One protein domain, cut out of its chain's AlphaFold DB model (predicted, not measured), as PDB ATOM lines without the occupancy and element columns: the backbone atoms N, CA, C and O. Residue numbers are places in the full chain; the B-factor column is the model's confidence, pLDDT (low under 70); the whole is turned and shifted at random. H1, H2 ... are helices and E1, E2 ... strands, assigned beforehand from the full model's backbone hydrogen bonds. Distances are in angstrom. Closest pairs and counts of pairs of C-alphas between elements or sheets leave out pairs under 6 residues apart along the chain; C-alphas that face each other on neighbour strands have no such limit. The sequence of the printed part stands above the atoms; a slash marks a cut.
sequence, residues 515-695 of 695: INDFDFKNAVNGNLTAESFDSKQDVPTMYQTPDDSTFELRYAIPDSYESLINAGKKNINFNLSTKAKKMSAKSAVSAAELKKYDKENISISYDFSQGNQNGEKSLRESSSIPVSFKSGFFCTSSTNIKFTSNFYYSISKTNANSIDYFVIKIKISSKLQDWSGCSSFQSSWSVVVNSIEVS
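AT A GLANCE: This is residues 515 to 695 of the 695 residues of an uncharacterized protein of Spiroplasma floricola 23-6 (UniProt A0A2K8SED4). The domain is a long, slim sandwich of two strongly twisted six-stranded sheets, face to face, with strands that run nearly the same line in both. The E9 and E10 hairpin makes one end of the rod and the short helix H1 the other, while H2 packs on E6. The printed part has 181 residues, with twelve named strands and two named helices in the order E1 E2 E3 E4 E5 H1 E6 H2 E7 E8 E9 E10 E11 E12; it is mostly strand. Both sheets are branched, and their neighbour pairs are antiparallel. The whole is only just compact, close to loose, with a radius of gyration of the C-alphas of 18.9 A and spans of 67 by 27 by 26 A.

HOW THE PARTS SIT: The longest strand, E10, residues 637 to 656, bends by 67 degrees at residue 653. On one side of it lie E9, residues 625 to 631, and E8, residues 617 to 621; on the other side lies E11, residues 659 to 672. Within hydrogen-bond range are N 627 of E9 and O 641 of E10, 2.9 A, N 619 of E8 and O 647 of E10, 2.8 A, and N 648 of E10 and O 667 of E11, 2.8 A. E9, E10 and E11 form a meander, each strand the antiparallel neighbour of the one before. E5, residues 549 to 557, is the next antiparallel neighbour of E11, with N 553 and O 664 at 2.8 A. E1, residues 519 to 524, is an edge strand beside E5, with N 521 and O 552 at 2.8 A. In the other sheet, E12, residues 681 to 694, has E3, residues 532 to 535, and E4, residues 537 to 539, on one side, and E6, residues 571 to 584, on the other side. N 533 and O 687 are 2.9 A apart, N 537 and O 683 2.9 A, and N 579 and O 686 2.8 A. E3 runs on into E4 at 7 degrees. E2, residues 526 to 528, forms a hairpin with E3, with N 527 and O 534 at 2.8 A, and E7, residues 599 to 607, is the other neighbour of E6, with N 574 and O 604 at 2.8 A. The two sheets form a sandwich, two sheets face to face, with 87 pairs of C-alphas within 10 A, their best planes 37 degrees apart and their strands at 16 degrees. H2, residues 591 to 597, is on the sheet of E6 at a height of 6.2 A, only just over none of its strands, with 2 of its 7 C-alphas falling on E6; the closest C-alphas, Ala 580 and Leu 594, are 5.5 A apart. H1, residues 561 to 566, is on the sheet of E10 and stands up from it at 52 degrees. Every O i to N i+4 pair is within hydrogen-bond range in H1; in H2 1 of 3 is, beside 3 of 4 O i to N i+3 pairs.

IN THESE COORDINATES: E1 begins at C-alpha 519, (8.610, 43.605, 151.126). E2, E3 and E4 are short strands; E5 is 26.6 A long. After H1 come E6, 39.6 A, H2, 10.4 A, and E7, 23.7 A. E8 measures 11.6 A and E9 17.7 A. E10 begins at C-alpha 637, (-8.528, 82.913, 133.420), and is 55.7 A long; E11 is 41.9 A. E12, 39.5 A, ends at C-alpha 694, (24.644, 44.111, 149.254).

THE WHOLE: The C-alphas farthest apart are those of Asn 566 and Phe 634, 68.0 A, whereas the first and last printed C-alphas, of Ile 515 and Ser 695, are 14.7 A apart. The printed part has no cut and no long link. Its mean pLDDT is 87.9; residues 611 to 614 are under 70.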
ATOM      1  N   ILE A 515      15.815  41.783 142.695       89.00
ATOM      2  CA  ILE A 515      15.240  42.603 141.607       89.00
ATOM      3  C   ILE A 515      13.703  42.607 141.603       89.00
ATOM      4  O   ILE A 515      13.102  43.370 140.860       89.00
ATOM      5  N   ASN A 516      13.078  41.762 142.420       84.38
ATOM      6  CA  ASN A 516      11.632  41.552 142.530       84.38
ATOM      7  C   ASN A 516      11.277  41.078 143.955       84.38
ATOM      8  O   ASN A 516      12.163  40.990 144.800       84.38
ATOM      9  N   ASP A 517      10.003  40.792 144.242       83.75
ATOM     10  CA  ASP A 517       9.499  40.265 145.530       83.75
ATOM     11  C   ASP A 517       9.814  41.135 146.760       83.75
ATOM     12  O   ASP A 517      10.061  40.647 147.868       83.75
ATOM     13  N   PHE A 518       9.884  42.444 146.567       87.44
ATOM     14  CA  PHE A 518      10.203  43.421 147.601       87.44
ATOM     15  C   PHE A 518       9.124  43.480 148.703       87.44
ATOM     16  O   PHE A 518       7.931  43.510 148.414       87.44
ATOM     17  N   ASP A 519       9.533  43.520 149.979       89.00
ATOM     18  CA  ASP A 519       8.610  43.605 151.126       89.00
ATOM     19  C   ASP A 519       8.251  45.070 151.417       89.00
ATOM     20  O   ASP A 519       8.854  45.723 152.278       89.00
ATOM     21  N   PHE A 520       7.311  45.608 150.637       90.00
ATOM     22  CA  PHE A 520       6.794  46.961 150.817       90.00
ATOM     23  C   PHE A 520       5.791  47.041 151.973       90.00
ATOM     24  O   PHE A 520       4.855  46.245 152.059       90.00
ATOM     25  N   LYS A 521       5.934  48.052 152.835       88.88
ATOM     26  CA  LYS A 521       5.066  48.302 153.995       88.88
ATOM     27  C   LYS A 521       4.791  49.789 154.199       88.88
ATOM     28  O   LYS A 521       5.435  50.648 153.601       88.88
ATOM     29  N   ASN A 522       3.847  50.074 155.099       89.38
ATOM     30  CA  ASN A 522       3.648  51.391 155.712       89.38
ATOM     31  C   ASN A 522       3.488  52.537 154.695       89.38
ATOM     32  O   ASN A 522       4.094  53.599 154.837       89.38
ATOM     33  N   ALA A 523       2.688  52.309 153.649       91.81
ATOM     34  CA  ALA A 523       2.363  53.346 152.680       91.81
ATOM     35  C   ALA A 523       1.444  54.414 153.288       91.81
ATOM     36  O   ALA A 523       0.424  54.099 153.897       91.81
ATOM     37  N   VAL A 524       1.802  55.678 153.079       93.25
ATOM     38  CA  VAL A 524       1.030  56.857 153.483       93.25
ATOM     39  C   VAL A 524       0.817  57.720 152.246       93.25
ATOM     40  O   VAL A 524       1.760  57.942 151.484       93.25
ATOM     41  N   ASN A 525      -0.415  58.197 152.042       91.06
ATOM     42  CA  ASN A 525      -0.800  59.036 150.902       91.06
ATOM     43  C   ASN A 525      -0.373  58.433 149.552       91.06
ATOM     44  O   ASN A 525       0.302  59.070 148.745       91.06
ATOM     45  N   GLY A 526      -0.721  57.167 149.323       90.56
ATOM     46  CA  GLY A 526      -0.396  56.420 148.109       90.56
ATOM     47  C   GLY A 526      -0.759  54.943 148.237       90.56
ATOM     48  O   GLY A 526      -1.185  54.498 149.301       90.56
ATOM     49  N   ASN A 527      -0.576  54.188 147.157       91.19
ATOM     50  CA  ASN A 527      -0.865  52.758 147.097       91.19
ATOM     51  C   ASN A 527       0.392  51.966 146.730       91.19
ATOM     52  O   ASN A 527       1.175  52.382 145.874       91.19
ATOM     53  N   LEU A 528       0.562  50.804 147.356       91.00
ATOM     54  CA  LEU A 528       1.598  49.840 146.993       91.00
ATOM     55  C   LEU A 528       1.094  48.924 145.883       91.00
ATOM     56  O   LEU A 528      -0.053  48.482 145.894       91.00
ATOM     57  N   THR A 529       1.978  48.625 144.945       83.75
ATOM     58  CA  THR A 529       1.824  47.550 143.968       83.75
ATOM     59  C   THR A 529       2.865  46.463 144.253       83.75
ATOM     60  O   THR A 529       3.632  46.569 145.210       83.75
ATOM     61  N   ALA A 530       2.911  45.414 143.427       74.31
ATOM     62  CA  ALA A 530       3.900  44.343 143.568       74.31
ATOM     63  C   ALA A 530       5.361  44.834 143.439       74.31
ATOM     64  O   ALA A 530       6.266  44.209 143.985       74.31
ATOM     65  N   GLU A 531       5.597  45.945 142.735       78.62
ATOM     66  CA  GLU A 531       6.953  46.407 142.384       78.62
ATOM     67  C   GLU A 531       7.163  47.920 142.578       78.62
ATOM     68  O   GLU A 531       8.279  48.430 142.432       78.62
ATOM     69  N   SER A 532       6.103  48.667 142.901       86.31
ATOM     70  CA  SER A 532       6.149  50.124 142.978       86.31
ATOM     71  C   SER A 532       5.275  50.703 144.082       86.31
ATOM     72  O   SER A 532       4.311  50.098 144.541       86.31
ATOM     73  N   PHE A 533       5.573  51.943 144.450       92.88
ATOM     74  CA  PHE A 533       4.690  52.800 145.226       92.88
ATOM     75  C   PHE A 533       4.155  53.918 144.335       92.88
ATOM     76  O   PHE A 533       4.929  54.712 143.802       92.88
ATOM     77  N   ASP A 534       2.837  53.993 144.189       91.81
ATOM     78  CA  ASP A 534       2.161  55.080 143.488       91.81
ATOM     79  C   ASP A 534       1.629  56.078 144.523       91.81
ATOM     80  O   ASP A 534       0.608  55.856 145.178       91.81
ATOM     81  N   SER A 535       2.346  57.185 144.685       92.75
ATOM     82  CA  SER A 535       1.951  58.285 145.568       92.75
ATOM     83  C   SER A 535       0.690  58.989 145.081       92.75
ATOM     84  O   SER A 535       0.397  59.043 143.886       92.75
ATOM     85  N   LYS A 536      -0.038  59.578 146.021       91.06
ATOM     86  CA  LYS A 536      -1.214  60.400 145.783       91.06
ATOM     87  C   LYS A 536      -1.122  61.636 146.671       91.06
ATOM     88  O   LYS A 536      -1.296  61.545 147.880       91.06
ATOM     89  N   GLN A 537      -0.859  62.778 146.053       89.50
ATOM     90  CA  GLN A 537      -0.698  64.057 146.729       89.50
ATOM     91  C   GLN A 537      -1.754  65.030 146.221       89.50
ATOM     92  O   GLN A 537      -1.703  65.469 145.068       89.50
ATOM     93  N   ASP A 538      -2.707  65.351 147.088       87.75
ATOM     94  CA  ASP A 538      -3.783  66.297 146.819       87.75
ATOM     95  C   ASP A 538      -3.491  67.614 147.558       87.75
ATOM     96  O   ASP A 538      -3.194  67.618 148.750       87.75
ATOM     97  N   VAL A 539      -3.578  68.741 146.850       84.94
ATOM     98  CA  VAL A 539      -3.489  70.093 147.415       84.94
ATOM     99  C   VAL A 539      -4.862  70.751 147.279       84.94
ATOM    100  O   VAL A 539      -5.292  71.042 146.155       84.94
ATOM    101  N   PRO A 540      -5.587  70.973 148.388       81.25
ATOM    102  CA  PRO A 540      -6.836  71.723 148.369       81.25
ATOM    103  C   PRO A 540      -6.621  73.182 147.937       81.25
ATOM    104  O   PRO A 540      -5.507  73.706 147.960       81.25
ATOM    105  N   THR A 541      -7.700  73.870 147.565       78.62
ATOM    106  CA  THR A 541      -7.655  75.311 147.264       78.62
ATOM    107  C   THR A 541      -7.071  76.102 148.437       78.62
ATOM    108  O   THR A 541      -7.392  75.803 149.582       78.62
ATOM    109  N   MET A 542      -6.285  77.143 148.146       77.75
ATOM    110  CA  MET A 542      -5.613  78.029 149.120       77.75
ATOM    111  C   MET A 542      -4.425  77.426 149.898       77.75
ATOM    112  O   MET A 542      -3.868  78.107 150.754       77.75
ATOM    113  N   TYR A 543      -3.975  76.209 149.573       79.31
ATOM    114  CA  TYR A 543      -2.757  75.609 150.137       79.31
ATOM    115  C   TYR A 543      -1.639  75.513 149.088       79.31
ATOM    116  O   TYR A 543      -1.899  75.492 147.884       79.31
ATOM    117  N   GLN A 544      -0.383  75.463 149.545       79.44
ATOM    118  CA  GLN A 544       0.806  75.349 148.682       79.44
ATOM    119  C   GLN A 544       1.495  73.979 148.771       79.44
ATOM    120  O   GLN A 544       2.239  73.609 147.864       79.44
ATOM    121  N   THR A 545       1.254  73.212 149.835       84.25
ATOM    122  CA  THR A 545       1.958  71.955 150.125       84.25
ATOM    123  C   THR A 545       0.954  70.826 150.364       84.25
ATOM    124  O   THR A 545       0.121  70.964 151.262       84.25
ATOM    125  N   PRO A 546       0.994  69.730 149.588       84.25
ATOM    126  CA  PRO A 546       0.297  68.501 149.943       84.25
ATOM    127  C   PRO A 546       1.004  67.810 151.112       84.25
ATOM    128  O   PRO A 546       2.184  68.062 151.365       84.25
ATOM    129  N   ASP A 547       0.305  66.880 151.757       87.44
ATOM    130  CA  ASP A 547       0.938  65.965 152.700       87.44
ATOM    131  C   ASP A 547       2.012  65.110 152.006       87.44
ATOM    132  O   ASP A 547       1.929  64.767 150.816       87.44
ATOM    133  N   ASP A 548       3.031  64.739 152.776       91.62
ATOM    134  CA  ASP A 548       4.090  63.858 152.306       91.62
ATOM    135  C   ASP A 548       3.517  62.475 151.953       91.62
ATOM    136  O   ASP A 548       2.666  61.921 152.656       91.62
ATOM    137  N   SER A 549       4.022  61.888 150.871       94.75
ATOM    138  CA  SER A 549       3.762  60.487 150.531       94.75
ATOM    139  C   SER A 549       4.965  59.642 150.914       94.75
ATOM    140  O   SER A 549       6.088  59.963 150.523       94.75
ATOM    141  N   THR A 550       4.756  58.546 151.645       94.38
ATOM    142  CA  THR A 550       5.856  57.680 152.098       94.38
ATOM    143  C   THR A 550       5.575  56.209 151.881       94.38
ATOM    144  O   THR A 550       4.423  55.792 151.938       94.38
ATOM    145  N   PHE A 551       6.632  55.413 151.741       94.94
ATOM    146  CA  PHE A 551       6.580  53.963 151.918       94.94
ATOM    147  C   PHE A 551       7.866  53.451 152.567       94.94
ATOM    148  O   PHE A 551       8.906  54.116 152.529       94.94
ATOM    149  N   GLU A 552       7.792  52.252 153.135       93.38
ATOM    150  CA  GLU A 552       8.934  51.516 153.665       93.38
ATOM    151  C   GLU A 552       9.145  50.220 152.892       93.38
ATOM    152  O   GLU A 552       8.204  49.597 152.405       93.38
ATOM    153  N   LEU A 553      10.397  49.802 152.805       92.69
ATOM    154  CA  LEU A 553      10.819  48.574 152.163       92.69
ATOM    155  C   LEU A 553      11.752  47.822 153.100       92.69
ATOM    156  O   LEU A 553      12.744  48.385 153.564       92.69
ATOM    157  N   ARG A 554      11.451  46.551 153.364       91.81
ATOM    158  CA  ARG A 554      12.302  45.685 154.182       91.81
ATOM    159  C   ARG A 554      13.109  44.740 153.303       91.81
ATOM    160  O   ARG A 554      12.566  43.981 152.507       91.81
ATOM    161  N   TYR A 555      14.421  44.758 153.483       92.00
ATOM    162  CA  TYR A 555      15.338  43.812 152.865       92.00
ATOM    163  C   TYR A 555      15.923  42.909 153.947       92.00
ATOM    164  O   TYR A 555      16.663  43.382 154.804       92.00
ATOM    165  N   ALA A 556      15.551  41.629 153.925       91.56
ATOM    166  CA  ALA A 556      16.016  40.635 154.885       91.56
ATOM    167  C   ALA A 556      17.473  40.244 154.608       91.56
ATOM    168  O   ALA A 556      17.858  40.053 153.455       91.56
ATOM    169  N   ILE A 557      18.261  40.102 155.666       89.94
ATOM    170  CA  ILE A 557      19.682  39.781 155.593       89.94
ATOM    171  C   ILE A 557      19.876  38.307 155.944       89.94
ATOM    172  O   ILE A 557      19.344  37.853 156.958       89.94
ATOM    173  N   PRO A 558      20.646  37.557 155.140       88.50
ATOM    174  CA  PRO A 558      21.026  36.201 155.503       88.50
ATOM    175  C   PRO A 558      21.941  36.203 156.747       88.50
ATOM    176  O   PRO A 558      22.937  36.930 156.787       88.50
ATOM    177  N   ASP A 559      21.625  35.366 157.740       86.31
ATOM    178  CA  ASP A 559      22.281  35.293 159.062       86.31
ATOM    179  C   ASP A 559      22.155  36.586 159.891       86.31
ATOM    180  O   ASP A 559      21.121  36.798 160.521       86.31
ATOM    181  N   SER A 560      23.182  37.442 159.911       88.12
ATOM    182  CA  SER A 560      23.195  38.667 160.724       88.12
ATOM    183  C   SER A 560      24.011  39.794 160.089       88.12
ATOM    184  O   SER A 560      24.860  39.545 159.227       88.12
ATOM    185  N   TYR A 561      23.822  41.037 160.549       88.19
ATOM    186  CA  TYR A 561      24.669  42.167 160.133       88.19
ATOM    187  C   TYR A 561      26.156  41.942 160.434       88.19
ATOM    188  O   TYR A 561      27.009  42.361 159.654       88.19
ATOM    189  N   GLU A 562      26.473  41.329 161.575       87.31
ATOM    190  CA  GLU A 562      27.857  41.097 161.994       87.31
ATOM    191  C   GLU A 562      28.541  40.107 161.051       87.31
ATOM    192  O   GLU A 562      29.626  40.384 160.538       87.31
ATOM    193  N   SER A 563      27.861  39.002 160.735       87.81
ATOM    194  CA  SER A 563      28.330  38.028 159.749       87.81
ATOM    195  C   SER A 563      28.571  38.683 158.390       87.81
ATOM    196  O   SER A 563      29.611  38.445 157.774       87.81
ATOM    197  N   LEU A 564      27.652  39.549 157.945       89.12
ATOM    198  CA  LEU A 564      27.728  40.293 156.683       89.12
ATOM    199  C   LEU A 564      29.007  41.145 156.618       89.12
ATOM    200  O   LEU A 564      29.791  41.026 155.674       89.12
ATOM    201  N   ILE A 565      29.270  41.925 157.672       88.56
ATOM    202  CA  ILE A 565      30.465  42.772 157.789       88.56
ATOM    203  C   ILE A 565      31.740  41.924 157.821       88.56
ATOM    204  O   ILE A 565      32.702  42.246 157.118       88.56
ATOM    205  N   ASN A 566      31.742  40.832 158.591       87.50
ATOM    206  CA  ASN A 566      32.875  39.910 158.692       87.50
ATOM    207  C   ASN A 566      33.189  39.227 157.354       87.50
ATOM    208  O   ASN A 566      34.345  38.927 157.064       87.50
ATOM    209  N   ALA A 567      32.183  39.049 156.499       85.81
ATOM    210  CA  ALA A 567      32.343  38.559 155.134       85.81
ATOM    211  C   ALA A 567      32.761  39.640 154.120       85.81
ATOM    212  O   ALA A 567      32.782  39.389 152.915       85.81
ATOM    213  N   GLY A 568      33.076  40.851 154.589       88.50
ATOM    214  CA  GLY A 568      33.511  41.972 153.759       88.50
ATOM    215  C   GLY A 568      32.379  42.723 153.059       88.50
ATOM    216  O   GLY A 568      32.663  43.634 152.284       88.50
ATOM    217  N   LYS A 569      31.114  42.386 153.337       90.19
ATOM    218  CA  LYS A 569      29.930  43.049 152.781       90.19
ATOM    219  C   LYS A 569      29.564  44.240 153.659       90.19
ATOM    220  O   LYS A 569      29.141  44.062 154.799       90.19
ATOM    221  N   LYS A 570      29.764  45.459 153.153       90.56
ATOM    222  CA  LYS A 570      29.627  46.698 153.953       90.56
ATOM    223  C   LYS A 570      28.689  47.727 153.345       90.56
ATOM    224  O   LYS A 570      28.234  48.612 154.063       90.56
ATOM    225  N   ASN A 571      28.372  47.599 152.058       90.75
ATOM    226  CA  ASN A 571      27.531  48.562 151.359       90.75
ATOM    227  C   ASN A 571      26.227  47.920 150.902       90.75
ATOM    228  O   ASN A 571      26.227  46.802 150.393       90.75
ATOM    229  N   ILE A 572      25.121  48.641 151.049       91.25
ATOM    230  CA  ILE A 572      23.864  48.342 150.361       91.25
ATOM    231  C   ILE A 572      23.665  49.365 149.247       91.25
ATOM    232  O   ILE A 572      23.687  50.573 149.477       91.25
ATOM    233  N   ASN A 573      23.473  48.856 148.037       92.19
ATOM    234  CA  ASN A 573      23.170  49.623 146.845       92.19
ATOM    235  C   ASN A 573      21.684  49.458 146.528       92.19
ATOM    236  O   ASN A 573      21.217  48.360 146.227       92.19
ATOM    237  N   PHE A 574      20.936  50.550 146.615       91.31
ATOM    238  CA  PHE A 574      19.511  50.605 146.332       91.31
ATOM    239  C   PHE A 574      19.273  51.406 145.058       91.31
ATOM    240  O   PHE A 574      19.600  52.588 144.988       91.31
ATOM    241  N   ASN A 575      18.708  50.753 144.046       92.94
ATOM    242  CA  ASN A 575      18.448  51.340 142.741       92.94
ATOM    243  C   ASN A 575      16.946  51.475 142.516       92.94
ATOM    244  O   ASN A 575      16.212  50.489 142.615       92.94
ATOM    245  N   LEU A 576      16.498  52.668 142.138       93.94
ATOM    246  CA  LEU A 576      15.091  52.942 141.873       93.94
ATOM    247  C   LEU A 576      14.888  53.842 140.654       93.94
ATOM    248  O   LEU A 576      15.808  54.502 140.167       93.94
ATOM    249  N   SER A 577      13.650  53.892 140.185       94.25
ATOM    250  CA  SER A 577      13.174  54.824 139.170       94.25
ATOM    251  C   SER A 577      11.985  55.603 139.717       94.25
ATOM    252  O   SER A 577      11.171  55.073 140.468       94.25
ATOM    253  N   THR A 578      11.844  56.855 139.309       94.00
ATOM    254  CA  THR A 578      10.697  57.695 139.674       94.00
ATOM    255  C   THR A 578      10.021  58.188 138.406       94.00
ATOM    256  O   THR A 578      10.711  58.742 137.544       94.00
ATOM    257  N   LYS A 579       8.703  58.019 138.300       93.50
ATOM    258  CA  LYS A 579       7.915  58.400 137.123       93.50
ATOM    259  C   LYS A 579       6.753  59.303 137.495       93.50
ATOM    260  O   LYS A 579       6.014  58.989 138.427       93.50
ATOM    261  N   ALA A 580       6.562  60.399 136.776       92.19
ATOM    262  CA  ALA A 580       5.408  61.266 136.985       92.19
ATOM    263  C   ALA A 580       4.169  60.629 136.330       92.19
ATOM    264  O   ALA A 580       4.128  60.458 135.115       92.19
ATOM    265  N   LYS A 581       3.152  60.251 137.118       90.75
ATOM    266  CA  LYS A 581       1.971  59.523 136.604       90.75
ATOM    267  C   LYS A 581       0.817  60.437 136.222       90.75
ATOM    268  O   LYS A 581       0.240  60.295 135.149       90.75
ATOM    269  N   LYS A 582       0.456  61.359 137.111       90.31
ATOM    270  CA  LYS A 582      -0.668  62.282 136.914       90.31
ATOM    271  C   LYS A 582      -0.345  63.596 137.588       90.31
ATOM    272  O   LYS A 582       0.065  63.589 138.744       90.31
ATOM    273  N   MET A 583      -0.586  64.696 136.889       91.75
ATOM    274  CA  MET A 583      -0.635  66.035 137.471       91.75
ATOM    275  C   MET A 583      -1.803  66.775 136.840       91.75
ATOM    276  O   MET A 583      -1.901  66.846 135.615       91.75
ATOM    277  N   SER A 584      -2.723  67.274 137.655       89.50
ATOM    278  CA  SER A 584      -3.919  67.946 137.150       89.50
ATOM    279  C   SER A 584      -4.466  68.943 138.156       89.50
ATOM    280  O   SER A 584      -4.680  68.589 139.313       89.50
ATOM    281  N   ALA A 585      -4.751  70.153 137.680       87.25
ATOM    282  CA  ALA A 585      -5.613  71.117 138.357       87.25
ATOM    283  C   ALA A 585      -6.780  71.477 137.426       87.25
ATOM    284  O   ALA A 585      -7.761  70.741 137.369       87.25
ATOM    285  N   LYS A 586      -6.655  72.540 136.612       84.38
ATOM    286  CA  LYS A 586      -7.674  72.904 135.604       84.38
ATOM    287  C   LYS A 586      -7.739  71.887 134.463       84.38
ATOM    288  O   LYS A 586      -8.822  71.504 134.031       84.38
ATOM    289  N   SER A 587      -6.576  71.501 133.958       84.38
ATOM    290  CA  SER A 587      -6.392  70.496 132.913       84.38
ATOM    291  C   SER A 587      -5.290  69.529 133.334       84.38
ATOM    292  O   SER A 587      -4.421  69.865 134.144       84.38
ATOM    293  N   ALA A 588      -5.347  68.302 132.818       89.25
ATOM    294  CA  ALA A 588      -4.284  67.332 133.026       89.25
ATOM    295  C   ALA A 588      -3.035  67.734 132.228       89.25
ATOM    296  O   ALA A 588      -3.133  68.106 131.057       89.25
ATOM    297  N   VAL A 589      -1.864  67.630 132.855       91.50
ATOM    298  CA  VAL A 589      -0.577  67.699 132.155       91.50
ATOM    299  C   VAL A 589      -0.472  66.474 131.246       91.50
ATOM    300  O   VAL A 589      -0.792  65.358 131.660       91.50
ATOM    301  N   SER A 590      -0.067  66.673 129.990       91.19
ATOM    302  CA  SER A 590       0.000  65.580 129.018       91.19
ATOM    303  C   SER A 590       1.044  64.534 129.427       91.19
ATOM    304  O   SER A 590       2.079  64.861 130.006       91.19
ATOM    305  N   ALA A 591       0.810  63.268 129.076       89.00
ATOM    306  CA  ALA A 591       1.755  62.190 129.377       89.00
ATOM    307  C   ALA A 591       3.151  62.433 128.765       89.00
ATOM    308  O   ALA A 591       4.162  62.109 129.382       89.00
ATOM    309  N   ALA A 592       3.217  63.047 127.575       90.19
ATOM    310  CA  ALA A 592       4.476  63.407 126.920       90.19
ATOM    311  C   ALA A 592       5.261  64.475 127.696       90.19
ATOM    312  O   ALA A 592       6.489  64.438 127.713       90.19
ATOM    313  N   GLU A 593       4.561  65.407 128.349       90.00
ATOM    314  CA  GLU A 593       5.187  66.404 129.213       90.00
ATOM    315  C   GLU A 593       5.652  65.769 130.528       90.00
ATOM    316  O   GLU A 593       6.806  65.947 130.901       90.00
ATOM    317  N   LEU A 594       4.819  64.949 131.182       91.19
ATOM    318  CA  LEU A 594       5.186  64.254 132.426       91.19
ATOM    319  C   LEU A 594       6.425  63.360 132.271       91.19
ATOM    320  O   LEU A 594       7.300  63.371 133.135       91.19
ATOM    321  N   LYS A 595       6.557  62.665 131.133       90.25
ATOM    322  CA  LYS A 595       7.696  61.780 130.845       90.25
ATOM    323  C   LYS A 595       9.054  62.497 130.866       90.25
ATOM    324  O   LYS A 595      10.070  61.864 131.134       90.25
ATOM    325  N   LYS A 596       9.101  63.815 130.628       90.44
ATOM    326  CA  LYS A 596      10.348  64.606 130.702       90.44
ATOM    327  C   LYS A 596      10.940  64.666 132.114       90.44
ATOM    328  O   LYS A 596      12.116  64.984 132.261       90.44
ATOM    329  N   TYR A 597      10.133  64.379 133.135       90.56
ATOM    330  CA  TYR A 597      10.509  64.461 134.549       90.56
ATOM    331  C   TYR A 597      10.781  63.086 135.178       90.56
ATOM    332  O   TYR A 597      11.157  62.999 136.360       90.56
ATOM    333  N   ASP A 598      10.628  62.019 134.390       91.06
ATOM    334  CA  ASP A 598      11.010  60.668 134.772       91.06
ATOM    335  C   ASP A 598      12.528  60.594 134.974       91.06
ATOM    336  O   ASP A 598      13.322  61.273 134.320       91.06
ATOM    337  N   LYS A 599      12.948  59.748 135.910       91.50
ATOM    338  CA  LYS A 599      14.357  59.398 136.082       91.50
ATOM    339  C   LYS A 599      14.458  57.920 136.355       91.50
ATOM    340  O   LYS A 599      13.762  57.390 137.220       91.50
ATOM    341  N   GLU A 600      15.364  57.299 135.630       89.12
ATOM    342  CA  GLU A 600      15.698  55.895 135.768       89.12
ATOM    343  C   GLU A 600      17.058  55.754 136.457       89.12
ATOM    344  O   GLU A 600      17.892  56.662 136.394       89.12
ATOM    345  N   ASN A 601      17.272  54.604 137.099       86.25
ATOM    346  CA  ASN A 601      18.553  54.197 137.684       86.25
ATOM    347  C   ASN A 601      19.142  55.199 138.689       86.25
ATOM    348  O   ASN A 601      20.337  55.488 138.678       86.25
ATOM    349  N   ILE A 602      18.302  55.718 139.583       90.19
ATOM    350  CA  ILE A 602      18.774  56.460 140.748       90.19
ATOM    351  C   ILE A 602      19.396  55.447 141.707       90.19
ATOM    352  O   ILE A 602      18.679  54.615 142.261       90.19
ATOM    353  N   SER A 603      20.717  55.511 141.872       88.75
ATOM    354  CA  SER A 603      21.481  54.607 142.731       88.75
ATOM    355  C   SER A 603      21.849  55.285 144.044       88.75
ATOM    356  O   SER A 603      22.391  56.390 144.054       88.75
ATOM    357  N   ILE A 604      21.556  54.611 145.149       89.25
ATOM    358  CA  ILE A 604      21.924  55.012 146.501       89.25
ATOM    359  C   ILE A 604      22.888  53.969 147.036       89.25
ATOM    360  O   ILE A 604      22.535  52.796 147.079       89.25
ATOM    361  N   SER A 605      24.063  54.393 147.494       88.19
ATOM    362  CA  SER A 605      24.994  53.521 148.211       88.19
ATOM    363  C   SER A 605      25.065  53.930 149.678       88.19
ATOM    364  O   SER A 605      25.239  55.111 149.992       88.19
ATOM    365  N   TYR A 606      24.896  52.964 150.577       87.56
ATOM    366  CA  TYR A 606      24.941  53.168 152.021       87.56
ATOM    367  C   TYR A 606      25.909  52.184 152.675       87.56
ATOM    368  O   TYR A 606      25.662  50.978 152.681       87.56
ATOM    369  N   ASP A 607      26.986  52.723 153.252       88.56
ATOM    370  CA  ASP A 607      27.902  51.975 154.110       88.56
ATOM    371  C   ASP A 607      27.261  51.784 155.489       88.56
ATOM    372  O   ASP A 607      27.180  52.710 156.302       88.56
ATOM    373  N   PHE A 608      26.796  50.568 155.756       86.19
ATOM    374  CA  PHE A 608      26.154  50.225 157.020       86.19
ATOM    375  C   PHE A 608      27.149  49.777 158.097       86.19
ATOM    376  O   PHE A 608      26.721  49.437 159.205       86.19
ATOM    377  N   SER A 609      28.458  49.767 157.822       81.38
ATOM    378  CA  SER A 609      29.480  49.503 158.844       81.38
ATOM    379  C   SER A 609      29.673  50.684 159.808       81.38
ATOM    380  O   SER A 609      30.117  50.486 160.934       81.38
ATOM    381  N   GLN A 610      29.244  51.888 159.417       74.62
ATOM    382  CA  GLN A 610      29.440  53.144 160.158       74.62
ATOM    383  C   GLN A 610      28.310  53.481 161.164       74.62
ATOM    384  O   GLN A 610      28.233  54.605 161.655       74.62
ATOM    385  N   GLY A 611      27.416  52.535 161.482       66.44
ATOM    386  CA  GLY A 611      26.258  52.751 162.374       66.44
ATOM    387  C   GLY A 611      24.967  53.149 161.640       66.44
ATOM    388  O   GLY A 611      24.915  53.094 160.417       66.44
ATOM    389  N   ASN A 612      23.892  53.483 162.370       64.19
ATOM    390  CA  ASN A 612      22.618  53.919 161.771       64.19
ATOM    391  C   ASN A 612      22.711  55.372 161.288       64.19
ATOM    392  O   ASN A 612      22.996  56.270 162.079       64.19
ATOM    393  N   GLN A 613      22.376  55.631 160.023       63.31
ATOM    394  CA  GLN A 613      22.117  56.994 159.561       63.31
ATOM    395  C   GLN A 613      20.692  57.410 159.921       63.31
ATOM    396  O   GLN A 613      19.745  57.233 159.160       63.31
ATOM    397  N   ASN A 614      20.550  57.992 161.109       58.97
ATOM    398  CA  ASN A 614      19.303  58.611 161.534       58.97
ATOM    399  C   ASN A 614      19.186  59.996 160.878       58.97
ATOM    400  O   ASN A 614      19.648  60.994 161.424       58.97
ATOM    401  N   GLY A 615      18.617  60.049 159.674       73.19
ATOM    402  CA  GLY A 615      18.313  61.301 158.983       73.19
ATOM    403  C   GLY A 615      17.798  61.084 157.563       73.19
ATOM    404  O   GLY A 615      18.287  60.218 156.840       73.19
ATOM    405  N   GLU A 616      16.807  61.878 157.159       86.12
ATOM    406  CA  GLU A 616      16.349  61.925 155.771       86.12
ATOM    407  C   GLU A 616      17.418  62.589 154.898       86.12
ATOM    408  O   GLU A 616      17.828  63.723 155.139       86.12
ATOM    409  N   LYS A 617      17.868  61.885 153.862       88.69
ATOM    410  CA  LYS A 617      18.797  62.406 152.859       88.69
ATOM    411  C   LYS A 617      18.048  62.725 151.579       88.69
ATOM    412  O   LYS A 617      17.168  61.972 151.171       88.69
ATOM    413  N   SER A 618      18.406  63.835 150.937       89.31
ATOM    414  CA  SER A 618      17.855  64.162 149.622       89.31
ATOM    415  C   SER A 618      18.294  63.106 148.605       89.31
ATOM    416  O   SER A 618      19.474  62.773 148.508       89.31
ATOM    417  N   LEU A 619      17.321  62.558 147.886       89.38
ATOM    418  CA  LEU A 619      17.510  61.627 146.782       89.38
ATOM    419  C   LEU A 619      17.592  62.379 145.452       89.38
ATOM    420  O   LEU A 619      18.503  62.161 144.660       89.38
ATOM    421  N   ARG A 620      16.599  63.238 145.202       88.94
ATOM    422  CA  ARG A 620      16.527  64.138 144.047       88.94
ATOM    423  C   ARG A 620      15.450  65.191 144.263       88.94
ATOM    424  O   ARG A 620      14.477  64.959 144.975       88.94
ATOM    425  N   GLU A 621      15.569  66.277 143.524       89.88
ATOM    426  CA  GLU A 621      14.495  67.237 143.283       89.88
ATOM    427  C   GLU A 621      13.998  67.054 141.841       89.88
ATOM    428  O   GLU A 621      14.783  66.782 140.928       89.88
ATOM    429  N   SER A 622      12.688  67.120 141.606       87.94
ATOM    430  CA  SER A 622      12.155  67.186 140.247       87.94
ATOM    431  C   SER A 622      12.379  68.580 139.667       87.94
ATOM    432  O   SER A 622      12.161  69.577 140.352       87.94
ATOM    433  N   SER A 623      12.697  68.678 138.375       87.38
ATOM    434  CA  SER A 623      12.569  69.959 137.671       87.38
ATOM    435  C   SER A 623      11.145  70.501 137.832       87.38
ATOM    436  O   SER A 623      10.197  69.722 137.937       87.38
ATOM    437  N   SER A 624      10.986  71.825 137.869       88.06
ATOM    438  CA  SER A 624       9.674  72.450 138.042       88.06
ATOM    439  C   SER A 624       8.731  72.144 136.878       88.06
ATOM    440  O   SER A 624       9.021  72.498 135.736       88.06
ATOM    441  N   ILE A 625       7.579  71.556 137.190       91.31
ATOM    442  CA  ILE A 625       6.564  71.143 136.221       91.31
ATOM    443  C   ILE A 625       5.495  72.237 136.146       91.31
ATOM    444  O   ILE A 625       4.881  72.545 137.170       91.31
ATOM    445  N   PRO A 626       5.253  72.857 134.981       89.38
ATOM    446  CA  PRO A 626       4.189  73.841 134.842       89.38
ATOM    447  C   PRO A 626       2.826  73.142 134.835       89.38
ATOM    448  O   PRO A 626       2.547  72.295 133.986       89.38
ATOM    449  N   VAL A 627       1.951  73.526 135.761       89.62
ATOM    450  CA  VAL A 627       0.580  73.017 135.854       89.62
ATOM    451  C   VAL A 627      -0.391  74.174 135.663       89.62
ATOM    452  O   VAL A 627      -0.232  75.229 136.273       89.62
ATOM    453  N   SER A 628      -1.413  73.982 134.826       89.19
ATOM    454  CA  SER A 628      -2.412  75.019 134.564       89.19
ATOM    455  C   SER A 628      -3.486  75.059 135.654       89.19
ATOM    456  O   SER A 628      -4.180  74.068 135.899       89.19
ATOM    457  N   PHE A 629      -3.659  76.226 136.268       88.00
ATOM    458  CA  PHE A 629      -4.679  76.521 137.272       88.00
ATOM    459  C   PHE A 629      -5.679  77.546 136.748       88.00
ATOM    460  O   PHE A 629      -5.355  78.366 135.887       88.00
ATOM    461  N   LYS A 630      -6.901  77.531 137.294       84.94
ATOM    462  CA  LYS A 630      -7.830  78.656 137.143       84.94
ATOM    463  C   LYS A 630      -7.360  79.828 138.012       84.94
ATOM    464  O   LYS A 630      -6.903  79.620 139.136       84.94
ATOM    465  N   SER A 631      -7.491  81.044 137.496       77.50
ATOM    466  CA  SER A 631      -7.097  82.287 138.166       77.50
ATOM    467  C   SER A 631      -8.149  83.392 137.997       77.50
ATOM    468  O   SER A 631      -9.046  83.289 137.157       77.50
ATOM    469  N   GLY A 632      -8.032  84.456 138.800       71.62
ATOM    470  CA  GLY A 632      -8.935  85.614 138.799       71.62
ATOM    471  C   GLY A 632     -10.141  85.474 139.739       71.62
ATOM    472  O   GLY A 632     -10.483  84.372 140.155       71.62
ATOM    473  N   PHE A 633     -10.801  86.598 140.050       73.12
ATOM    474  CA  PHE A 633     -11.897  86.685 141.035       73.12
ATOM    475  C   PHE A 633     -13.092  85.762 140.723       73.12
ATOM    476  O   PHE A 633     -13.724  85.242 141.634       73.12
ATOM    477  N   PHE A 634     -13.357  85.497 139.437       77.56
ATOM    478  CA  PHE A 634     -14.400  84.570 138.969       77.56
ATOM    479  C   PHE A 634     -13.855  83.214 138.476       77.56
ATOM    480  O   PHE A 634     -14.594  82.432 137.880       77.56
ATOM    481  N   CYS A 635     -12.565  82.923 138.681       79.50
ATOM    482  CA  CYS A 635     -11.921  81.669 138.272       79.50
ATOM    483  C   CYS A 635     -12.019  81.343 136.761       79.50
ATOM    484  O   CYS A 635     -12.109  80.173 136.374       79.50
ATOM    485  N   THR A 636     -12.006  82.362 135.895       77.12
ATOM    486  CA  THR A 636     -12.197  82.217 134.438       77.12
ATOM    487  C   THR A 636     -10.899  82.238 133.624       77.12
ATOM    488  O   THR A 636     -10.850  81.623 132.557       77.12
ATOM    489  N   SER A 637      -9.828  82.878 134.110       78.56
ATOM    490  CA  SER A 637      -8.528  82.913 133.420       78.56
ATOM    491  C   SER A 637      -7.662  81.697 133.774       78.56
ATOM    492  O   SER A 637      -8.009  80.913 134.660       78.56
ATOM    493  N   SER A 638      -6.562  81.475 133.045       81.62
ATOM    494  CA  SER A 638      -5.579  80.432 133.375       81.62
ATOM    495  C   SER A 638      -4.192  81.000 133.601       81.62
ATOM    496  O   SER A 638      -3.711  81.789 132.794       81.62
ATOM    497  N   THR A 639      -3.537  80.499 134.640       87.06
ATOM    498  CA  THR A 639      -2.125  80.739 134.936       87.06
ATOM    499  C   THR A 639      -1.403  79.403 135.095       87.06
ATOM    500  O   THR A 639      -2.033  78.398 135.431       87.06
ATOM    501  N   ASN A 640      -0.096  79.374 134.842       88.12
ATOM    502  CA  ASN A 640       0.727  78.189 135.073       88.12
ATOM    503  C   ASN A 640       1.497  78.359 136.383       88.12
ATOM    504  O   ASN A 640       2.346  79.241 136.488       88.12
ATOM    505  N   ILE A 641       1.223  77.495 137.358       88.94
ATOM    506  CA  ILE A 641       1.957  77.439 138.625       88.94
ATOM    507  C   ILE A 641       2.970  76.299 138.529       88.94
ATOM    508  O   ILE A 641       2.651  75.211 138.042       88.94
ATOM    509  N   LYS A 642       4.204  76.550 138.968       90.69
ATOM    510  CA  LYS A 642       5.256  75.532 138.996       90.69
ATOM    511  C   LYS A 642       5.051  74.589 140.178       90.69
ATOM    512  O   LYS A 642       4.878  75.040 141.308       90.69
ATOM    513  N   PHE A 643       5.120  73.295 139.906       90.38
ATOM    514  CA  PHE A 643       5.093  72.224 140.890       90.38
ATOM    515  C   PHE A 643       6.465  71.555 140.977       90.38
ATOM    516  O   PHE A 643       7.064  71.237 139.949       90.38
ATOM    517  N   THR A 644       6.949  71.326 142.194       91.44
ATOM    518  CA  THR A 644       8.229  70.656 142.441       91.44
ATOM    519  C   THR A 644       8.064  69.588 143.519       91.44
ATOM    520  O   THR A 644       7.412  69.829 144.534       91.44
ATOM    521  N   SER A 645       8.693  68.432 143.318       93.25
ATOM    522  CA  SER A 645       8.732  67.316 144.263       93.25
ATOM    523  C   SER A 645      10.164  66.990 144.664       93.25
ATOM    524  O   SER A 645      11.017  66.723 143.816       93.25
ATOM    525  N   ASN A 646      10.406  66.958 145.967       93.88
ATOM    526  CA  ASN A 646      11.630  66.490 146.590       93.88
ATOM    527  C   ASN A 646      11.449  65.057 147.071       93.88
ATOM    528  O   ASN A 646      10.515  64.731 147.800       93.88
ATOM    529  N   PHE A 647      12.374  64.203 146.667       94.50
ATOM    530  CA  PHE A 647      12.440  62.816 147.078       94.50
ATOM    531  C   PHE A 647      13.511  62.706 148.148       94.50
ATOM    532  O   PHE A 647      14.633  63.173 147.952       94.50
ATOM    533  N   TYR A 648      13.175  62.064 149.254       94.19
ATOM    534  CA  TYR A 648      14.081  61.783 150.355       94.19
ATOM    535  C   TYR A 648      14.137  60.285 150.611       94.19
ATOM    536  O   TYR A 648      13.168  59.564 150.358       94.19
ATOM    537  N   TYR A 649      15.263  59.827 151.145       93.44
ATOM    538  CA  TYR A 649      15.438  58.457 151.596       93.44
ATOM    539  C   TYR A 649      16.055  58.402 152.993       93.44
ATOM    540  O   TYR A 649      16.778  59.306 153.408       93.44
ATOM    541  N   SER A 650      15.803  57.313 153.708       91.12
ATOM    542  CA  SER A 650      16.563  56.929 154.901       91.12
ATOM    543  C   SER A 650      16.701  55.411 154.945       91.12
ATOM    544  O   SER A 650      15.820  54.693 154.468       91.12
ATOM    545  N   ILE A 651      17.824  54.924 155.473       90.94
ATOM    546  CA  ILE A 651      18.096  53.492 155.622       90.94
ATOM    547  C   ILE A 651      18.440  53.232 157.080       90.94
ATOM    548  O   ILE A 651      19.354  53.844 157.629       90.94
ATOM    549  N   SER A 652      17.709  52.315 157.703       88.81
ATOM    550  CA  SER A 652      17.920  51.918 159.095       88.81
ATOM    551  C   SER A 652      18.001  50.401 159.234       88.81
ATOM    552  O   SER A 652      17.642  49.653 158.321       88.81
ATOM    553  N   LYS A 653      18.518  49.947 160.375       90.06
ATOM    554  CA  LYS A 653      18.599  48.536 160.750       90.06
ATOM    555  C   LYS A 653      17.490  48.198 161.738       90.06
ATOM    556  O   LYS A 653      17.225  48.972 162.655       90.06
ATOM    557  N   THR A 654      16.874  47.034 161.586       90.50
ATOM    558  CA  THR A 654      15.924  46.494 162.560       90.50
ATOM    559  C   THR A 654      16.046  44.977 162.620       90.50
ATOM    560  O   THR A 654      16.380  44.346 161.621       90.50
ATOM    561  N   ASN A 655      15.753  44.392 163.776       89.25
ATOM    562  CA  ASN A 655      15.648  42.948 163.940       89.25
ATOM    563  C   ASN A 655      14.186  42.597 164.228       89.25
ATOM    564  O   ASN A 655      13.557  43.202 165.098       89.25
ATOM    565  N   ALA A 656      13.635  41.637 163.487       87.19
ATOM    566  CA  ALA A 656      12.297  41.117 163.730       87.19
ATOM    567  C   ALA A 656      12.289  39.601 163.528       87.19
ATOM    568  O   ALA A 656      12.750  39.106 162.504       87.19
ATOM    569  N   ASN A 657      11.740  38.855 164.491       85.06
ATOM    570  CA  ASN A 657      11.656  37.389 164.448       85.06
ATOM    571  C   ASN A 657      13.012  36.698 164.189       85.06
ATOM    572  O   ASN A 657      13.074  35.717 163.449       85.06
ATOM    573  N   SER A 658      14.088  37.202 164.806       84.88
ATOM    574  CA  SER A 658      15.466  36.710 164.619       84.88
ATOM    575  C   SER A 658      16.002  36.847 163.186       84.88
ATOM    576  O   SER A 658      16.889  36.100 162.790       84.88
ATOM    577  N   ILE A 659      15.456  37.783 162.406       89.25
ATOM    578  CA  ILE A 659      15.956  38.155 161.081       89.25
ATOM    579  C   ILE A 659      16.333  39.634 161.118       89.25
ATOM    580  O   ILE A 659      15.548  40.478 161.563       89.25
ATOM    581  N   ASP A 660      17.527  39.938 160.625       91.75
ATOM    582  CA  ASP A 660      18.016  41.300 160.445       91.75
ATOM    583  C   ASP A 660      17.488  41.890 159.130       91.75
ATOM    584  O   ASP A 660      17.486  41.226 158.093       91.75
ATOM    585  N   TYR A 661      17.035  43.147 159.149       92.06
ATOM    586  CA  TYR A 661      16.465  43.826 157.983       92.06
ATOM    587  C   TYR A 661      17.059  45.214 157.754       92.06
ATOM    588  O   TYR A 661      17.106  46.042 158.663       92.06
ATOM    589  N   PHE A 662      17.401  45.546 156.513       91.81
ATOM    590  CA  PHE A 662      17.493  46.954 156.124       91.81
ATOM    591  C   PHE A 662      16.089  47.496 155.861       91.81
ATOM    592  O   PHE A 662      15.361  46.952 155.033       91.81
ATOM    593  N   VAL A 663      15.708  48.564 156.563       92.00
ATOM    594  CA  VAL A 663      14.465  49.306 156.327       92.00
ATOM    595  C   VAL A 663      14.807  50.550 155.526       92.00
ATOM    596  O   VAL A 663      15.437  51.471 156.045       92.00
ATOM    597  N   ILE A 664      14.401  50.563 154.262       92.00
ATOM    598  CA  ILE A 664      14.573  51.682 153.341       92.00
ATOM    599  C   ILE A 664      13.251  52.439 153.286       92.00
ATOM    600  O   ILE A 664      12.249  51.909 152.810       92.00
ATOM    601  N   LYS A 665      13.237  53.678 153.770       93.31
ATOM    602  CA  LYS A 665      12.065  54.552 153.716       93.31
ATOM    603  C   LYS A 665      12.260  55.605 152.641       93.31
ATOM    604  O   LYS A 665      13.296  56.268 152.626       93.31
ATOM    605  N   ILE A 666      11.255  55.784 151.789       93.88
ATOM    606  CA  ILE A 666      11.220  56.843 150.778       93.88
ATOM    607  C   ILE A 666      10.083  57.797 151.097       93.88
ATOM    608  O   ILE A 666       8.977  57.369 151.425       93.88
ATOM    609  N   LYS A 667      10.371  59.093 150.985       94.44
ATOM    610  CA  LYS A 667       9.419  60.177 151.191       94.44
ATOM    611  C   LYS A 667       9.406  61.108 149.992       94.44
ATOM    612  O   LYS A 667      10.460  61.491 149.495       94.44
ATOM    613  N   ILE A 668       8.217  61.492 149.556       94.50
ATOM    614  CA  ILE A 668       7.992  62.471 148.499       94.50
ATOM    615  C   ILE A 668       7.323  63.672 149.144       94.50
ATOM    616  O   ILE A 668       6.173  63.583 149.573       94.50
ATOM    617  N   SER A 669       8.046  64.783 149.200       93.12
ATOM    618  CA  SER A 669       7.538  66.056 149.694       93.12
ATOM    619  C   SER A 669       7.437  67.025 148.539       93.12
ATOM    620  O   SER A 669       8.414  67.258 147.828       93.12
ATOM    621  N   SER A 670       6.253  67.571 148.318       91.69
ATOM    622  CA  SER A 670       5.990  68.390 147.143       91.69
ATOM    623  C   SER A 670       5.552  69.792 147.531       91.69
ATOM    624  O   SER A 670       5.100  70.031 148.645       91.69
ATOM    625  N   LYS A 671       5.693  70.741 146.610       91.56
ATOM    626  CA  LYS A 671       5.218  72.110 146.798       91.56
ATOM    627  C   LYS A 671       4.825  72.748 145.476       91.56
ATOM    628  O   LYS A 671       5.448  72.513 144.437       91.56
ATOM    629  N   LEU A 672       3.808  73.592 145.538       89.38
ATOM    630  CA  LEU A 672       3.484  74.565 144.510       89.38
ATOM    631  C   LEU A 672       4.249  75.859 144.795       89.38
ATOM    632  O   LEU A 672       4.427  76.245 145.948       89.38
ATOM    633  N   GLN A 673       4.705  76.533 143.741       88.69
ATOM    634  CA  GLN A 673       5.372  77.832 143.860       88.69
ATOM    635  C   GLN A 673       4.430  78.914 144.416       88.69
ATOM    636  O   GLN A 673       4.897  79.850 145.057       88.69
ATOM    637  N   ASP A 674       3.128  78.786 144.157       83.25
ATOM    638  CA  ASP A 674       2.092  79.706 144.616       83.25
ATOM    639  C   ASP A 674       0.765  78.955 144.841       83.25
ATOM    640  O   ASP A 674       0.600  77.828 144.366       83.25
ATOM    641  N   TRP A 675      -0.179  79.541 145.576       78.19
ATOM    642  CA  TRP A 675      -1.483  78.926 145.848       78.19
ATOM    643  C   TRP A 675      -2.516  79.290 144.769       78.19
ATOM    644  O   TRP A 675      -2.411  80.305 144.083       78.19
ATOM    645  N   SER A 676      -3.559  78.467 144.622       76.75
ATOM    646  CA  SER A 676      -4.735  78.796 143.803       76.75
ATOM    647  C   SER A 676      -5.997  78.773 144.659       76.75
ATOM    648  O   SER A 676      -6.283  77.785 145.333       76.75
ATOM    649  N   GLY A 677      -6.784  79.850 144.614       77.12
ATOM    650  CA  GLY A 677      -8.099  79.907 145.265       77.12
ATOM    651  C   GLY A 677      -9.215  79.194 144.489       77.12
ATOM    652  O   GLY A 677     -10.326  79.084 144.988       77.12
ATOM    653  N   CYS A 678      -8.934  78.720 143.270       80.75
ATOM    654  CA  CYS A 678      -9.956  78.350 142.286       80.75
ATOM    655  C   CYS A 678      -9.920  76.884 141.839       80.75
ATOM    656  O   CYS A 678     -10.813  76.432 141.118       80.75
ATOM    657  N   SER A 679      -8.860  76.135 142.142       83.75
ATOM    658  CA  SER A 679      -8.732  74.729 141.746       83.75
ATOM    659  C   SER A 679      -7.896  73.970 142.764       83.75
ATOM    660  O   SER A 679      -6.843  74.455 143.171       83.75
ATOM    661  N   SER A 680      -8.349  72.777 143.143       86.50
ATOM    662  CA  SER A 680      -7.484  71.803 143.799       86.50
ATOM    663  C   SER A 680      -6.484  71.242 142.791       86.50
ATOM    664  O   SER A 680      -6.720  71.244 141.578       86.50
ATOM    665  N   PHE A 681      -5.353  70.769 143.295       88.88
ATOM    666  CA  PHE A 681      -4.325  70.124 142.499       88.88
ATOM    667  C   PHE A 681      -4.135  68.689 142.954       88.88
ATOM    668  O   PHE A 681      -4.084  68.412 144.146       88.88
ATOM    669  N   GLN A 682      -4.006  67.785 141.994       90.69
ATOM    670  CA  GLN A 682      -3.679  66.393 142.250       90.69
ATOM    671  C   GLN A 682      -2.376  66.057 141.551       90.69
ATOM    672  O   GLN A 682      -2.224  66.326 140.356       90.69
ATOM    673  N   SER A 683      -1.477  65.400 142.272       91.69
ATOM    674  CA  SER A 683      -0.255  64.828 141.727       91.69
ATOM    675  C   SER A 683      -0.066  63.386 142.170       91.69
ATOM    676  O   SER A 683      -0.533  62.960 143.225       91.69
ATOM    677  N   SER A 684       0.610  62.617 141.328       92.00
ATOM    678  CA  SER A 684       1.040  61.262 141.642       92.00
ATOM    679  C   SER A 684       2.359  60.957 140.953       92.00
ATOM    680  O   SER A 684       2.552  61.234 139.764       92.00
ATOM    681  N   TRP A 685       3.246  60.347 141.722       93.56
ATOM    682  CA  TRP A 685       4.514  59.780 141.294       93.56
ATOM    683  C   TRP A 685       4.527  58.280 141.544       93.56
ATOM    684  O   TRP A 685       4.096  57.831 142.604       93.56
ATOM    685  N   SER A 686       5.089  57.532 140.606       93.75
ATOM    686  CA  SER A 686       5.454  56.130 140.776       93.75
ATOM    687  C   SER A 686       6.909  56.036 141.197       93.75
ATOM    688  O   SER A 686       7.772  56.572 140.502       93.75
ATOM    689  N   VAL A 687       7.199  55.342 142.290       93.62
ATOM    690  CA  VAL A 687       8.554  54.939 142.668       93.62
ATOM    691  C   VAL A 687       8.665  53.443 142.431       93.62
ATOM    692  O   VAL A 687       8.009  52.666 143.115       93.62
ATOM    693  N   VAL A 688       9.471  53.046 141.452       93.12
ATOM    694  CA  VAL A 688       9.719  51.645 141.094       93.12
ATOM    695  C   VAL A 688      11.074  51.248 141.653       93.12
ATOM    696  O   VAL A 688      12.073  51.906 141.360       93.12
ATOM    697  N   VAL A 689      11.128  50.188 142.453       92.12
ATOM    698  CA  VAL A 689      12.404  49.654 142.936       92.12
ATOM    699  C   VAL A 689      12.973  48.735 141.865       92.12
ATOM    700  O   VAL A 689      12.365  47.726 141.532       92.12
ATOM    701  N   ASN A 690      14.143  49.076 141.329       91.94
ATOM    702  CA  ASN A 690      14.780  48.291 140.271       91.94
ATOM    703  C   ASN A 690      15.643  47.164 140.857       91.94
ATOM    704  O   ASN A 690      15.696  46.067 140.313       91.94
ATOM    705  N   SER A 691      16.399  47.445 141.927       92.62
ATOM    706  CA  SER A 691      17.191  46.426 142.625       92.62
ATOM    707  C   SER A 691      17.675  46.874 144.002       92.62
ATOM    708  O   SER A 691      17.855  48.063 144.260       92.62
ATOM    709  N   ILE A 692      17.939  45.895 144.861       92.12
ATOM    710  CA  ILE A 692      18.714  46.042 146.095       92.12
ATOM    711  C   ILE A 692      19.872  45.055 146.024       92.12
ATOM    712  O   ILE A 692      19.653  43.886 145.708       92.12
ATOM    713  N   GLU A 693      21.087  45.497 146.317       92.19
ATOM    714  CA  GLU A 693      22.278  44.652 146.300       92.19
ATOM    715  C   GLU A 693      23.189  44.975 147.477       92.19
ATOM    716  O   GLU A 693      23.547  46.131 147.677       92.19
ATOM    717  N   VAL A 694      23.593  43.959 148.240       91.38
ATOM    718  CA  VAL A 694      24.644  44.111 149.254       91.38
ATOM    719  C   VAL A 694      25.988  43.703 148.655       91.38
ATOM    720  O   VAL A 694      26.132  42.588 148.147       91.38
ATOM    721  N   SER A 695      26.973  44.602 148.717       87.81
ATOM    722  CA  SER A 695      28.304  44.431 148.119       87.81
ATOM    723  C   SER A 695      29.438  44.428 149.127       87.81
ATOM    724  O   SER A 695      29.398  45.251 150.080       87.81
TER     725      SER A 695